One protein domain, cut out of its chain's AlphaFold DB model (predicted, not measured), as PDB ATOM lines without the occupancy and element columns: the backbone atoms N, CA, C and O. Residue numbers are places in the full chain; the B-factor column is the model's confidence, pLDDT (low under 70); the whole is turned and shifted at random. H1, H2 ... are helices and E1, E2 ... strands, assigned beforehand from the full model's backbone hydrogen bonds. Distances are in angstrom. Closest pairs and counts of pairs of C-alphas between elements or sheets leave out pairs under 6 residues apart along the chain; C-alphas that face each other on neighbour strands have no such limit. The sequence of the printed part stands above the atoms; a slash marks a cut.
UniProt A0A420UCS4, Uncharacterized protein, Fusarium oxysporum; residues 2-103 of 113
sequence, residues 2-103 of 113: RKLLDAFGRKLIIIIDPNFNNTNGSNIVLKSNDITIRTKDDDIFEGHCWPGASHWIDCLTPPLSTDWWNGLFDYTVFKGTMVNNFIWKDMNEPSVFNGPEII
ATOM      1  N   ARG A   2      -4.504  48.989  37.178       96.06
ATOM      2  CA  ARG A   2      -4.592  50.031  36.118       96.06
ATOM      3  C   ARG A   2      -5.427  51.264  36.479       96.06
ATOM      4  O   ARG A   2      -4.946  52.373  36.301       96.06
ATOM      5  N   LYS A   3      -6.615  51.069  37.070       97.19
ATOM      6  CA  LYS A   3      -7.465  52.164  37.583       97.19
ATOM      7  C   LYS A   3      -6.766  53.015  38.650       97.19
ATOM      8  O   LYS A   3      -6.961  54.218  38.694       97.19
ATOM      9  N   LEU A   4      -5.945  52.386  39.496       98.19
ATOM     10  CA  LEU A   4      -5.179  53.094  40.523       98.19
ATOM     11  C   LEU A   4      -4.085  53.952  39.884       98.19
ATOM     12  O   LEU A   4      -3.915  55.090  40.285       98.19
ATOM     13  N   LEU A   5      -3.374  53.435  38.876       98.25
ATOM     14  CA  LEU A   5      -2.406  54.232  38.115       98.25
ATOM     15  C   LEU A   5      -3.090  55.414  37.417       98.25
ATOM     16  O   LEU A   5      -2.602  56.538  37.502       98.25
ATOM     17  N   ASP A   6      -4.248  55.169  36.803       97.81
ATOM     18  CA  ASP A   6      -5.010  56.188  36.077       97.81
ATOM     19  C   ASP A   6      -5.522  57.313  36.985       97.81
ATOM     20  O   ASP A   6      -5.451  58.479  36.611       97.81
ATOM     21  N   ALA A   7      -5.929  56.989  38.220       98.31
ATOM     22  CA  ALA A   7      -6.347  57.974  39.223       98.31
ATOM     23  C   ALA A   7      -5.252  59.010  39.559       98.31
ATOM     24  O   ALA A   7      -5.564  60.096  40.037       98.31
ATOM     25  N   PHE A   8      -3.984  58.693  39.278       98.19
ATOM     26  CA  PHE A   8      -2.842  59.602  39.422       98.19
ATOM     27  C   PHE A   8      -2.248  60.040  38.071       98.19
ATOM     28  O   PHE A   8      -1.104  60.488  38.019       98.19
ATOM     29  N   GLY A   9      -2.970  59.860  36.962       97.88
ATOM     30  CA  GLY A   9      -2.507  60.210  35.615       97.88
ATOM     31  C   GLY A   9      -1.366  59.333  35.081       97.88
ATOM     32  O   GLY A   9      -0.783  59.651  34.044       97.88
ATOM     33  N   ARG A  10      -1.037  58.222  35.753       98.50
ATOM     34  CA  ARG A  10       0.050  57.311  35.364       98.50
ATOM     35  C   ARG A  10      -0.424  56.265  34.360       98.50
ATOM     36  O   ARG A  10      -1.593  55.872  34.327       98.50
ATOM     37  N   LYS A  11       0.523  55.796  33.548       98.19
ATOM     38  CA  LYS A  11       0.320  54.799  32.489       98.19
ATOM     39  C   LYS A  11       1.037  53.495  32.837       98.19
ATOM     40  O   LYS A  11       1.926  53.490  33.687       98.19
ATOM     41  N   LEU A  12       0.637  52.396  32.200       98.38
ATOM     42  CA  LEU A  12       1.273  51.084  32.353       98.38
ATOM     43  C   LEU A  12       1.774  50.587  30.998       98.38
ATOM     44  O   LEU A  12       0.985  50.479  30.063       98.38
ATOM     45  N   ILE A  13       3.056  50.242  30.916       98.38
ATOM     46  CA  ILE A  13       3.659  49.618  29.735       98.38
ATOM     47  C   ILE A  13       3.717  48.103  29.964       98.38
ATOM     48  O   ILE A  13       4.094  47.659  31.048       98.38
ATOM     49  N   ILE A  14       3.302  47.324  28.966       98.06
ATOM     50  CA  ILE A  14       3.287  45.857  28.980       98.06
ATOM     51  C   ILE A  14       4.226  45.367  27.878       98.06
ATOM     52  O   ILE A  14       4.092  45.793  26.732       98.06
ATOM     53  N   ILE A  15       5.165  44.492  28.225       97.94
ATOM     54  CA  ILE A  15       6.067  43.862  27.256       97.94
ATOM     55  C   ILE A  15       5.319  42.793  26.448       97.94
ATOM     56  O   ILE A  15       4.562  42.011  27.028       97.94
ATOM     57  N   ILE A  16       5.492  42.799  25.125       96.00
ATOM     58  CA  ILE A  16       4.944  41.814  24.186       96.00
ATOM     59  C   ILE A  16       5.999  41.506  23.121       96.00
ATOM     60  O   ILE A  16       6.322  42.361  22.291       96.00
ATOM     61  N   ASP A  17       6.467  40.266  23.120       95.38
ATOM     62  CA  ASP A  17       7.491  39.766  22.203       95.38
ATOM     63  C   ASP A  17       6.851  39.092  20.972       95.38
ATOM     64  O   ASP A  17       5.685  38.689  21.025       95.38
ATOM     65  N   PRO A  18       7.584  38.915  19.855       93.44
ATOM     66  CA  PRO A  18       7.055  38.252  18.657       93.44
ATOM     67  C   PRO A  18       7.051  36.716  18.740       93.44
ATOM     68  O   PRO A  18       6.634  36.061  17.782       93.44
ATOM     69  N   ASN A  19       7.556  36.138  19.837       92.31
ATOM     70  CA  ASN A  19       7.614  34.695  20.049       92.31
ATOM     71  C   ASN A  19       6.411  34.212  20.869       92.31
ATOM     72  O   ASN A  19       6.044  34.803  21.882       92.31
ATOM     73  N   PHE A  20       5.799  33.118  20.427       89.06
ATOM     74  CA  PHE A  20       4.621  32.539  21.052       89.06
ATOM     75  C   PHE A  20       4.871  31.099  21.460       89.06
ATOM     76  O   PHE A  20       5.323  30.278  20.660       89.06
ATOM     77  N   ASN A  21       4.504  30.780  22.697       87.81
ATOM     78  CA  ASN A  21       4.689  29.468  23.300       87.81
ATOM     79  C   ASN A  21       3.952  28.353  22.534       87.81
ATOM     80  O   ASN A  21       2.740  28.434  22.337       87.81
ATOM     81  N   ASN A  22       4.665  27.287  22.165       80.94
ATOM     82  CA  ASN A  22       4.117  26.110  21.483       80.94
ATOM     83  C   ASN A  22       3.308  25.168  22.408       80.94
ATOM     84  O   ASN A  22       2.642  24.248  21.939       80.94
ATOM     85  N   THR A  23       3.302  25.387  23.725       68.00
ATOM     86  CA  THR A  23       2.529  24.565  24.673       68.00
ATOM     87  C   THR A  23       1.098  25.084  24.881       68.00
ATOM     88  O   THR A  23       0.843  26.282  24.903       68.00
ATOM     89  N   ASN A  24       0.147  24.159  25.073       56.81
ATOM     90  CA  ASN A  24      -1.253  24.413  25.462       56.81
ATOM     91  C   ASN A  24      -2.184  25.061  24.414       56.81
ATOM     92  O   ASN A  24      -3.183  25.676  24.775       56.81
ATOM     93  N   GLY A  25      -1.915  24.889  23.116       57.25
ATOM     94  CA  GLY A  25      -2.873  25.238  22.055       57.25
ATOM     95  C   GLY A  25      -3.031  26.737  21.768       57.25
ATOM     96  O   GLY A  25      -3.741  27.091  20.828       57.25
ATOM     97  N   SER A  26      -2.319  27.613  22.487       57.62
ATOM     98  CA  SER A  26      -2.262  29.063  22.228       57.62
ATOM     99  C   SER A  26      -1.827  29.398  20.800       57.62
ATOM    100  O   SER A  26      -2.271  30.393  20.234       57.62
ATOM    101  N   ASN A  27      -1.014  28.531  20.190       59.09
ATOM    102  CA  ASN A  27      -0.468  28.730  18.850       59.09
ATOM    103  C   ASN A  27      -1.323  28.166  17.713       59.09
ATOM    104  O   ASN A  27      -0.971  28.394  16.561       59.09
ATOM    105  N   ILE A  28      -2.431  27.461  17.986       57.22
ATOM    106  CA  ILE A  28      -3.288  26.908  16.914       57.22
ATOM    107  C   ILE A  28      -3.733  28.015  15.951       57.22
ATOM    108  O   ILE A  28      -3.745  27.799  14.745       57.22
ATOM    109  N   VAL A  29      -4.000  29.213  16.479       61.41
ATOM    110  CA  VAL A  29      -4.432  30.370  15.686       61.41
ATOM    111  C   VAL A  29      -3.289  30.963  14.844       61.41
ATOM    112  O   VAL A  29      -3.527  31.410  13.732       61.41
ATOM    113  N   LEU A  30      -2.041  30.952  15.322       67.75
ATOM    114  CA  LEU A  30      -0.883  31.385  14.518       67.75
ATOM    115  C   LEU A  30      -0.592  30.408  13.381       67.75
ATOM    116  O   LEU A  30      -0.389  30.819  12.239       67.75
ATOM    117  N   LYS A  31      -0.619  29.109  13.700       66.44
ATOM    118  CA  LYS A  31      -0.347  28.026  12.750       66.44
ATOM    119  C   LYS A  31      -1.388  27.959  11.629       66.44
ATOM    120  O   LYS A  31      -1.052  27.520  10.540       66.44
ATOM    121  N   SER A  32      -2.628  28.382  11.889       65.44
ATOM    122  CA  SER A  32      -3.728  28.333  10.919       65.44
ATOM    123  C   SER A  32      -3.787  29.513   9.949       65.44
ATOM    124  O   SER A  32      -4.620  29.494   9.051       65.44
ATOM    125  N   ASN A  33      -2.982  30.557  10.161       63.72
ATOM    126  CA  ASN A  33      -3.143  31.844   9.480       63.72
ATOM    127  C   ASN A  33      -2.011  32.169   8.495       63.72
ATOM    128  O   ASN A  33      -1.899  33.324   8.124       63.72
ATOM    129  N   ASP A  34      -1.145  31.224   8.111       79.94
ATOM    130  CA  ASP A  34      -0.038  31.459   7.156       79.94
ATOM    131  C   ASP A  34       0.871  32.666   7.492       79.94
ATOM    132  O   ASP A  34       1.546  33.229   6.637       79.94
ATOM    133  N   ILE A  35       0.910  33.066   8.767       89.62
ATOM    134  CA  ILE A  35       1.684  34.206   9.293       89.62
ATOM    135  C   ILE A  35       2.774  33.736  10.256       89.62
ATOM    136  O   ILE A  35       3.152  34.467  11.167       89.62
ATOM    137  N   THR A  36       3.242  32.497  10.123       91.06
ATOM    138  CA  THR A  36       4.315  31.949  10.960       91.06
ATOM    139  C   THR A  36       5.561  31.742  10.114       91.06
ATOM    140  O   THR A  36       5.462  31.267   8.986       91.06
ATOM    141  N   ILE A  37       6.729  32.063  10.669       93.38
ATOM    142  CA  ILE A  37       8.020  31.808  10.016       93.38
ATOM    143  C   ILE A  37       8.168  30.327   9.672       93.38
ATOM    144  O   ILE A  37       7.758  29.457  10.450       93.38
ATOM    145  N   ARG A  38       8.785  30.048   8.524       92.75
ATOM    146  CA  ARG A  38       8.960  28.696   7.998       92.75
ATOM    147  C   ARG A  38      10.435  28.307   7.950       92.75
ATOM    148  O   ARG A  38      11.312  29.163   7.859       92.75
ATOM    149  N   THR A  39      10.724  27.016   8.051       95.25
ATOM    150  CA  THR A  39      12.061  26.459   7.802       95.25
ATOM    151  C   THR A  39      12.330  26.406   6.296       95.25
ATOM    152  O   THR A  39      11.415  26.571   5.490       95.25
ATOM    153  N   LYS A  40      13.572  26.112   5.899       95.88
ATOM    154  CA  LYS A  40      13.945  25.870   4.491       95.88
ATOM    155  C   LYS A  40      13.152  24.746   3.807       95.88
ATOM    156  O   LYS A  40      13.031  24.740   2.588       95.88
ATOM    157  N   ASP A  41      12.668  23.788   4.596       94.81
ATOM    158  CA  ASP A  41      11.930  22.611   4.131       94.81
ATOM    159  C   ASP A  41      10.415  22.885   4.116       94.81
ATOM    160  O   ASP A  41       9.618  21.977   3.911       94.81
ATOM    161  N   ASP A  42      10.032  24.152   4.324       90.62
ATOM    162  CA  ASP A  42       8.657  24.618   4.437       90.62
ATOM    163  C   ASP A  42       7.886  23.917   5.570       90.62
ATOM    164  O   ASP A  42       6.723  23.552   5.440       90.62
ATOM    165  N   ASP A  43       8.521  23.753   6.731       91.06
ATOM    166  CA  ASP A  43       7.843  23.425   7.989       91.06
ATOM    167  C   ASP A  43       7.687  24.680   8.855       91.06
ATOM    168  O   ASP A  43       8.343  25.694   8.635       91.06
ATOM    169  N   ILE A  44       6.834  24.641   9.881       91.06
ATOM    170  CA  ILE A  44       6.747  25.746  10.848       91.06
ATOM    171  C   ILE A  44       8.050  25.828  11.646       91.06
ATOM    172  O   ILE A  44       8.443  24.858  12.294       91.06
ATOM    173  N   PHE A  45       8.689  26.999  11.654       93.25
ATOM    174  CA  PHE A  45       9.910  27.206  12.420       93.25
ATOM    175  C   PHE A  45       9.638  27.147  13.928       93.25
ATOM    176  O   PHE A  45       8.777  27.859  14.458       93.25
ATOM    177  N   GLU A  46      10.414  26.325  14.629       93.88
ATOM    178  CA  GLU A  46      10.436  26.232  16.086       93.88
ATOM    179  C   GLU A  46      11.832  26.565  16.618       93.88
ATOM    180  O   GLU A  46      12.850  26.118  16.091       93.88
ATOM    181  N   GLY A  47      11.867  27.336  17.699       94.88
ATOM    182  CA  GLY A  47      13.081  27.695  18.423       94.88
ATOM    183  C   GLY A  47      12.780  27.925  19.899       94.88
ATOM    184  O   GLY A  47      11.635  27.819  20.337       94.88
ATOM    185  N   HIS A  48      13.804  28.230  20.690       96.31
ATOM    186  CA  HIS A  48      13.665  28.494  22.120       96.31
ATOM    187  C   HIS A  48      13.772  29.990  22.422       96.31
ATOM    188  O   HIS A  48      14.674  30.670  21.936       96.31
ATOM    189  N   CYS A  49      12.873  30.488  23.266       96.38
ATOM    190  CA  CYS A  49      12.949  31.819  23.870       96.38
ATOM    191  C   CYS A  49      12.453  31.748  25.326       96.38
ATOM    192  O   CYS A  49      12.435  30.664  25.917       96.38
ATOM    193  N   TRP A  50      12.035  32.872  25.917       95.75
ATOM    194  CA  TRP A  50      11.525  32.924  27.293       95.75
ATOM    195  C   TRP A  50      10.430  31.892  27.612       95.75
ATOM    196  O   TRP A  50      10.493  31.300  28.691       95.75
ATOM    197  N   PRO A  51       9.466  31.598  26.715       91.88
ATOM    198  CA  PRO A  51       8.439  30.589  26.980       91.88
ATOM    199  C   PRO A  51       8.898  29.134  26.777       91.88
ATOM    200  O   PRO A  51       8.091  28.220  26.945       91.88
ATOM    201  N   GLY A  52      10.158  28.895  26.397       93.50
ATOM    202  CA  GLY A  52      10.637  27.601  25.911       93.50
ATOM    203  C   GLY A  52      10.397  27.446  24.409       93.50
ATOM    204  O   GLY A  52      10.633  28.390  23.650       93.50
ATOM    205  N   ALA A  53       9.936  26.266  23.982       92.69
ATOM    206  CA  ALA A  53       9.612  25.987  22.584       92.69
ATOM    207  C   ALA A  53       8.563  26.980  22.063       92.69
ATOM    208  O   ALA A  53       7.465  27.094  22.614       92.69
ATOM    209  N   SER A  54       8.919  27.720  21.019       92.81
ATOM    210  CA  SER A  54       8.164  28.868  20.534       92.81
ATOM    211  C   SER A  54       8.147  28.933  19.009       92.81
ATOM    212  O   SER A  54       9.050  28.434  18.337       92.81
ATOM    213  N   HIS A  55       7.124  29.595  18.476       93.19
ATOM    214  CA  HIS A  55       7.040  30.010  17.077       93.19
ATOM    215  C   HIS A  55       7.070  31.531  16.988       93.19
ATOM    216  O   HIS A  55       6.727  32.217  17.949       93.19
ATOM    217  N   TRP A  56       7.443  32.061  15.829       93.62
ATOM    218  CA  TRP A  56       7.487  33.501  15.592       93.62
ATOM    219  C   TRP A  56       6.471  33.897  14.537       93.62
ATOM    220  O   TRP A  56       6.357  33.236  13.502       93.62
ATOM    221  N   ILE A  57       5.781  35.007  14.784       92.50
ATOM    222  CA  ILE A  57       4.982  35.652  13.745       92.50
ATOM    223  C   ILE A  57       5.894  36.151  12.617       92.50
ATOM    224  O   ILE A  57       6.933  36.773  12.859       92.50
ATOM    225  N   ASP A  58       5.479  35.926  11.375       92.38
ATOM    226  CA  ASP A  58       6.028  36.622  10.226       92.38
ATOM    227  C   ASP A  58       5.322  37.962  10.013       92.38
ATOM    228  O   ASP A  58       4.306  38.078   9.320       92.38
ATOM    229  N   CYS A  59       5.894  39.012  10.602       88.06
ATOM    230  CA  CYS A  59       5.405  40.380  10.448       88.06
ATOM    231  C   CYS A  59       5.424  40.879   8.990       88.06
ATOM    232  O   CYS A  59       4.797  41.900   8.714       88.06
ATOM    233  N   LEU A  60       6.095  40.184   8.063       88.00
ATOM    234  CA  LEU A  60       6.223  40.576   6.657       88.00
ATOM    235  C   LEU A  60       5.127  40.015   5.742       88.00
ATOM    236  O   LEU A  60       5.257  40.150   4.532       88.00
ATOM    237  N   THR A  61       4.045  39.454   6.293       85.88
ATOM    238  CA  THR A  61       2.895  38.923   5.530       85.88
ATOM    239  C   THR A  61       1.708  39.908   5.491       85.88
ATOM    240  O   THR A  61       0.678  39.648   6.120       85.88
ATOM    241  N   PRO A  62       1.789  41.084   4.832       81.62
ATOM    242  CA  PRO A  62       0.674  42.021   4.796       81.62
ATOM    243  C   PRO A  62      -0.438  41.563   3.830       81.62
ATOM    244  O   PRO A  62      -0.149  40.976   2.787       81.62
ATOM    245  N   PRO A  63      -1.714  41.880   4.126       86.19
ATOM    246  CA  PRO A  63      -2.182  42.555   5.342       86.19
ATOM    247  C   PRO A  63      -2.353  41.599   6.538       86.19
ATOM    248  O   PRO A  63      -2.485  42.051   7.674       86.19
ATOM    249  N   LEU A  64      -2.303  40.289   6.292       87.44
ATOM    250  CA  LEU A  64      -2.729  39.242   7.216       87.44
ATOM    251  C   LEU A  64      -2.019  39.287   8.577       87.44
ATOM    252  O   LEU A  64      -2.680  39.228   9.612       87.44
ATOM    253  N   SER A  65      -0.693  39.461   8.595       88.44
ATOM    254  CA  SER A  65       0.095  39.559   9.831       88.44
ATOM    255  C   SER A  65      -0.290  40.782  10.662       88.44
ATOM    256  O   SER A  65      -0.369  40.706  11.886       88.44
ATOM    257  N   THR A  66      -0.558  41.908   9.997       88.81
ATOM    258  CA  THR A  66      -0.874  43.183  10.646       88.81
ATOM    259  C   THR A  66      -2.293  43.178  11.194       88.81
ATOM    260  O   THR A  66      -2.494  43.551  12.349       88.81
ATOM    261  N   ASP A  67      -3.263  42.715  10.406       91.00
ATOM    262  CA  ASP A  67      -4.665  42.632  10.824       91.00
ATOM    263  C   ASP A  67      -4.831  41.659  11.989       91.00
ATOM    264  O   ASP A  67      -5.471  41.984  12.992       91.00
ATOM    265  N   TRP A  68      -4.181  40.494  11.898       89.38
ATOM    266  CA  TRP A  68      -4.184  39.518  12.976       89.38
ATOM    267  C   TRP A  68      -3.543  40.076  14.248       89.38
ATOM    268  O   TRP A  68      -4.163  40.033  15.312       89.38
ATOM    269  N   TRP A  69      -2.338  40.654  14.145       90.19
ATOM    270  CA  TRP A  69      -1.630  41.210  15.298       90.19
ATOM    271  C   TRP A  69      -2.435  42.331  15.956       90.19
ATOM    272  O   TRP A  69      -2.616  42.314  17.169       90.19
ATOM    273  N   ASN A  70      -2.973  43.272  15.175       91.50
ATOM    274  CA  ASN A  70      -3.777  44.382  15.692       91.50
ATOM    275  C   ASN A  70      -5.065  43.901  16.372       91.50
ATOM    276  O   ASN A  70      -5.427  44.434  17.422       91.50
ATOM    277  N   GLY A  71      -5.718  42.869  15.827       92.12
ATOM    278  CA  GLY A  71      -6.911  42.265  16.421       92.12
ATOM    279  C   GLY A  71      -6.684  41.737  17.841       92.12
ATOM    280  O   GLY A  71      -7.601  41.770  18.661       92.12
ATOM    281  N   LEU A  72      -5.453  41.328  18.179       91.19
ATOM    282  CA  LEU A  72      -5.114  40.883  19.533       91.19
ATOM    283  C   LEU A  72      -5.156  42.006  20.575       91.19
ATOM    284  O   LEU A  72      -5.355  41.696  21.743       91.19
ATOM    285  N   PHE A  73      -4.973  43.274  20.188       94.44
ATOM    286  CA  PHE A  73      -4.890  44.416  21.117       94.44
ATOM    287  C   PHE A  73      -6.228  45.108  21.369       94.44
ATOM    288  O   PHE A  73      -6.282  46.055  22.158       94.44
ATOM    289  N   ASP A  74      -7.310  44.642  20.746       95.50
ATOM    290  CA  ASP A  74      -8.647  45.091  21.109       95.50
ATOM    291  C   ASP A  74      -8.904  44.808  22.601       95.50
ATOM    292  O   ASP A  74      -8.610  43.721  23.099       95.50
ATOM    293  N   TYR A  75      -9.462  45.768  23.345       95.69
ATOM    294  CA  TYR A  75      -9.679  45.621  24.795       95.69
ATOM    295  C   TYR A  75     -10.633  44.466  25.155       95.69
ATOM    296  O   TYR A  75     -10.623  43.959  26.285       95.69
ATOM    297  N   THR A  76     -11.470  44.034  24.211       95.44
ATOM    298  CA  THR A  76     -12.325  42.855  24.347       95.44
ATOM    299  C   THR A  76     -11.568  41.548  24.108       95.44
ATOM    300  O   THR A  76     -12.021  40.525  24.619       95.44
ATOM    301  N   VAL A  77     -10.412  41.571  23.447       93.38
ATOM    302  CA  VAL A  77      -9.535  40.409  23.234       93.38
ATOM    303  C   VAL A  77      -8.416  40.388  24.277       93.38
ATOM    304  O   VAL A  77      -8.321  39.434  25.051       93.38
ATOM    305  N   PHE A  78      -7.646  41.475  24.407       94.69
ATOM    306  CA  PHE A  78      -6.588  41.626  25.408       94.69
ATOM    307  C   PHE A  78      -7.164  41.971  26.785       94.69
ATOM    308  O   PHE A  78      -7.012  43.079  27.320       94.69
ATOM    309  N   LYS A  79      -7.859  41.001  27.383       95.69
ATOM    310  CA  LYS A  79      -8.539  41.171  28.666       95.69
ATOM    311  C   LYS A  79      -7.588  41.699  29.735       95.69
ATOM    312  O   LYS A  79      -6.469  41.233  29.915       95.69
ATOM    313  N   GLY A  80      -8.083  42.666  30.501       95.75
ATOM    314  CA  GLY A  80      -7.286  43.309  31.536       95.75
ATOM    315  C   GLY A  80      -6.371  44.414  31.012       95.75
ATOM    316  O   GLY A  80      -5.550  44.895  31.781       95.75
ATOM    317  N   THR A  81      -6.523  44.877  29.776       97.69
ATOM    318  CA  THR A  81      -5.978  46.167  29.327       97.69
ATOM    319  C   THR A  81      -7.083  47.233  29.261       97.69
ATOM    320  O   THR A  81      -8.269  46.922  29.387       97.69
ATOM    321  N   MET A  82      -6.699  48.508  29.194       97.00
ATOM    322  CA  MET A  82      -7.579  49.672  29.034       97.00
ATOM    323  C   MET A  82      -6.789  50.848  28.431       97.00
ATOM    324  O   MET A  82      -5.594  50.735  28.178       97.00
ATOM    325  N   VAL A  83      -7.432  52.001  28.257       97.12
ATOM    326  CA  VAL A  83      -6.870  53.191  27.582       97.12
ATOM    327  C   VAL A  83      -5.548  53.734  28.145       97.12
ATOM    328  O   VAL A  83      -4.850  54.466  27.452       97.12
ATOM    329  N   ASN A  84      -5.184  53.412  29.391       97.94
ATOM    330  CA  ASN A  84      -3.910  53.827  29.988       97.94
ATOM    331  C   ASN A  84      -2.795  52.769  29.881       97.94
ATOM    332  O   ASN A  84      -1.755  52.911  30.533       97.94
ATOM    333  N   ASN A  85      -3.010  51.721  29.080       98.25
ATOM    334  CA  ASN A  85      -2.022  50.703  28.751       98.25
ATOM    335  C   ASN A  85      -1.321  50.995  27.422       98.25
ATOM    336  O   ASN A  85      -1.961  51.371  26.446       98.25
ATOM    337  N   PHE A  86      -0.014  50.749  27.390       98.00
ATOM    338  CA  PHE A  86       0.841  50.843  26.207       98.00
ATOM    339  C   PHE A  86       1.721  49.599  26.102       98.00
ATOM    340  O   PHE A  86       1.821  48.827  27.057       98.00
ATOM    341  N   ILE A  87       2.355  49.406  24.948       97.81
ATOM    342  CA  ILE A  87       3.104  48.190  24.627       97.81
ATOM    343  C   ILE A  87       4.586  48.511  24.443       97.81
ATOM    344  O   ILE A  87       4.936  49.495  23.794       97.81
ATOM    345  N   TRP A  88       5.440  47.656  24.993       98.31
ATOM    346  CA  TRP A  88       6.861  47.580  24.673       98.31
ATOM    347  C   TRP A  88       7.093  46.309  23.856       98.31
ATOM    348  O   TRP A  88       6.702  45.227  24.283       98.31
ATOM    349  N   LYS A  89       7.679  46.455  22.667       96.12
ATOM    350  CA  LYS A  89       8.129  45.328  21.847       96.12
ATOM    351  C   LYS A  89       9.600  45.064  22.135       96.12
ATOM    352  O   LYS A  89      10.393  45.999  22.028       96.12
ATOM    353  N   ASP A  90       9.927  43.829  22.480       97.50
ATOM    354  CA  ASP A  90      11.291  43.386  22.754       97.50
ATOM    355  C   ASP A  90      11.600  42.090  21.987       97.50
ATOM    356  O   ASP A  90      10.718  41.506  21.342       97.50
ATOM    357  N   MET A  91      12.863  41.657  22.039       97.38
ATOM    358  CA  MET A  91      13.358  40.395  21.472       97.38
ATOM    359  C   MET A  91      13.061  40.239  19.965       97.38
ATOM    360  O   MET A  91      12.848  39.129  19.457       97.38
ATOM    361  N   ASN A  92      12.975  41.357  19.242       96.50
ATOM    362  CA  ASN A  92      12.431  41.442  17.886       96.50
ATOM    363  C   ASN A  92      13.494  41.506  16.776       96.50
ATOM    364  O   ASN A  92      13.160  41.844  15.640       96.50
ATOM    365  N   GLU A  93      14.739  41.139  17.083       96.88
ATOM    366  CA  GLU A  93      15.832  40.984  16.120       96.88
ATOM    367  C   GLU A  93      15.541  39.993  14.979       96.88
ATOM    368  O   GLU A  93      15.890  40.337  13.845       96.88
ATOM    369  N   PRO A  94      14.897  38.812  15.163       95.06
ATOM    370  CA  PRO A  94      14.316  38.173  16.361       95.06
ATOM    371  C   PRO A  94      15.301  37.322  17.175       95.06
ATOM    372  O   PRO A  94      16.040  36.509  16.615       95.06
ATOM    373  N   SER A  95      15.242  37.442  18.502       97.88
ATOM    374  CA  SER A  95      16.075  36.643  19.403       97.88
ATOM    375  C   SER A  95      15.598  35.192  19.487       97.88
ATOM    376  O   SER A  95      14.440  34.925  19.812       97.88
ATOM    377  N   VAL A  96      16.508  34.253  19.226       98.19
ATOM    378  CA  VAL A  96      16.282  32.803  19.305       98.19
ATOM    379  C   VAL A  96      17.431  32.181  20.094       98.19
ATOM    380  O   VAL A  96      18.544  32.074  19.593       98.19
ATOM    381  N   PHE A  97      17.187  31.745  21.330       98.31
ATOM    382  CA  PHE A  97      18.245  31.356  22.277       98.31
ATOM    383  C   PHE A  97      19.096  30.172  21.817       98.31
ATOM    384  O   PHE A  97      20.271  30.090  22.162       98.31
ATOM    385  N   ASN A  98      18.506  29.252  21.058       97.75
ATOM    386  CA  ASN A  98      19.186  28.088  20.493       97.75
ATOM    387  C   ASN A  98      19.525  28.251  19.001       97.75
ATOM    388  O   ASN A  98      19.900  27.274  18.356       97.75
ATOM    389  N   GLY A  99      19.362  29.453  18.446       97.56
ATOM    390  CA  GLY A  99      19.703  29.760  17.064       97.56
ATOM    391  C   GLY A  99      21.172  30.163  16.889       97.56
ATOM    392  O   GLY A  99      21.848  30.507  17.868       97.56
ATOM    393  N   PRO A 100      21.701  30.131  15.652       97.06
ATOM    394  CA  PRO A 100      23.031  30.666  15.367       97.06
ATOM    395  C   PRO A 100      23.076  32.150  15.743       97.06
ATOM    396  O   PRO A 100      22.156  32.885  15.416       97.06
ATOM    397  N   GLU A 101      24.118  32.588  16.455       97.69
ATOM    398  CA  GLU A 101      24.271  33.990  16.894       97.69
ATOM    399  C   GLU A 101      23.067  34.538  17.701       97.69
ATOM    400  O   GLU A 101      22.854  35.745  17.765       97.69
ATOM    401  N   ILE A 102      22.291  33.654  18.350       97.56
ATOM    402  CA  ILE A 102      21.067  33.990  19.101       97.56
ATOM    403  C   ILE A 102      19.980  34.625  18.198       97.56
ATOM    404  O   ILE A 102      19.137  35.400  18.653       97.56
ATOM    405  N   ILE A 103      19.977  34.285  16.907       97.38
ATOM    406  CA  ILE A 103      18.990  34.721  15.908       97.38
ATOM    407  C   ILE A 103      18.445  33.531  15.106       97.38
ATOM    408  O   ILE A 103      18.883  32.391  15.259       97.38
TER     409      ILE A 103
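AT A GLANCE: This is residues 2 to 103 of the 113 residues of an uncharacterized protein of Fusarium oxysporum (UniProt A0A420UCS4). With little regular structure, the elongated domain runs from H1 at one end past the parallel pair E1 and E5 to a small antiparallel sheet, E2-E4-E3, and a loop near Asp 41; H3 lies to one side. It has 102 printed residues, 37 in named elements, mixed class, in order H1 E1 E2 H2 E3 E4 H3 E5. It is only just loose, close to compact, radius of gyration of the C-alphas 15.5 A, spanning 53 by 28 by 26 A.

HOW THE PARTS SIT: The closest C-alphas of H1, residues 2 to 7, and E1, residues 12 to 15, are Arg 2 and Leu 12, 7.0 A. E1 and E5, residues 85 to 88, are parallel; N 14 and O 86 are 2.8 A apart. E2, residues 19 to 21, is antiparallel to E4, residues 52 to 56; N 20 and O 55 are 2.8 A apart. E3, residues 47 to 49, and E4 form a hairpin; N 54 and O 47 are 2.8 A apart. H2, residues 28 to 31, only grazes this sheet, with its residues 30 to 31; E2, H2 and E3 form a split strand-helix-strand unit, two strands of one sheet that are not neighbours, with a helix between them along the chain and E4 between them in the sheet, and its crossover is right-handed. H3, residues 64 to 71, is apart from H1 and H2. H1 and H3 have every O i to N i+4 pair within hydrogen-bond range; H2 is too short for one.

IN THESE COORDINATES: H1 begins at C-alpha 2 (-4.592, 50.031, 36.118); E4 spans 12.3 A, H3 10.6 A; E5 ends at C-alpha 88 (6.861, 47.580, 24.673).

THE WHOLE: The printed part has no cut. Its farthest C-alphas, Phe 8 and Asp 41, are 53.2 A apart. Links H2 to E3 and H3 to E5 are long. Residues 23 to 33 have pLDDT under 70.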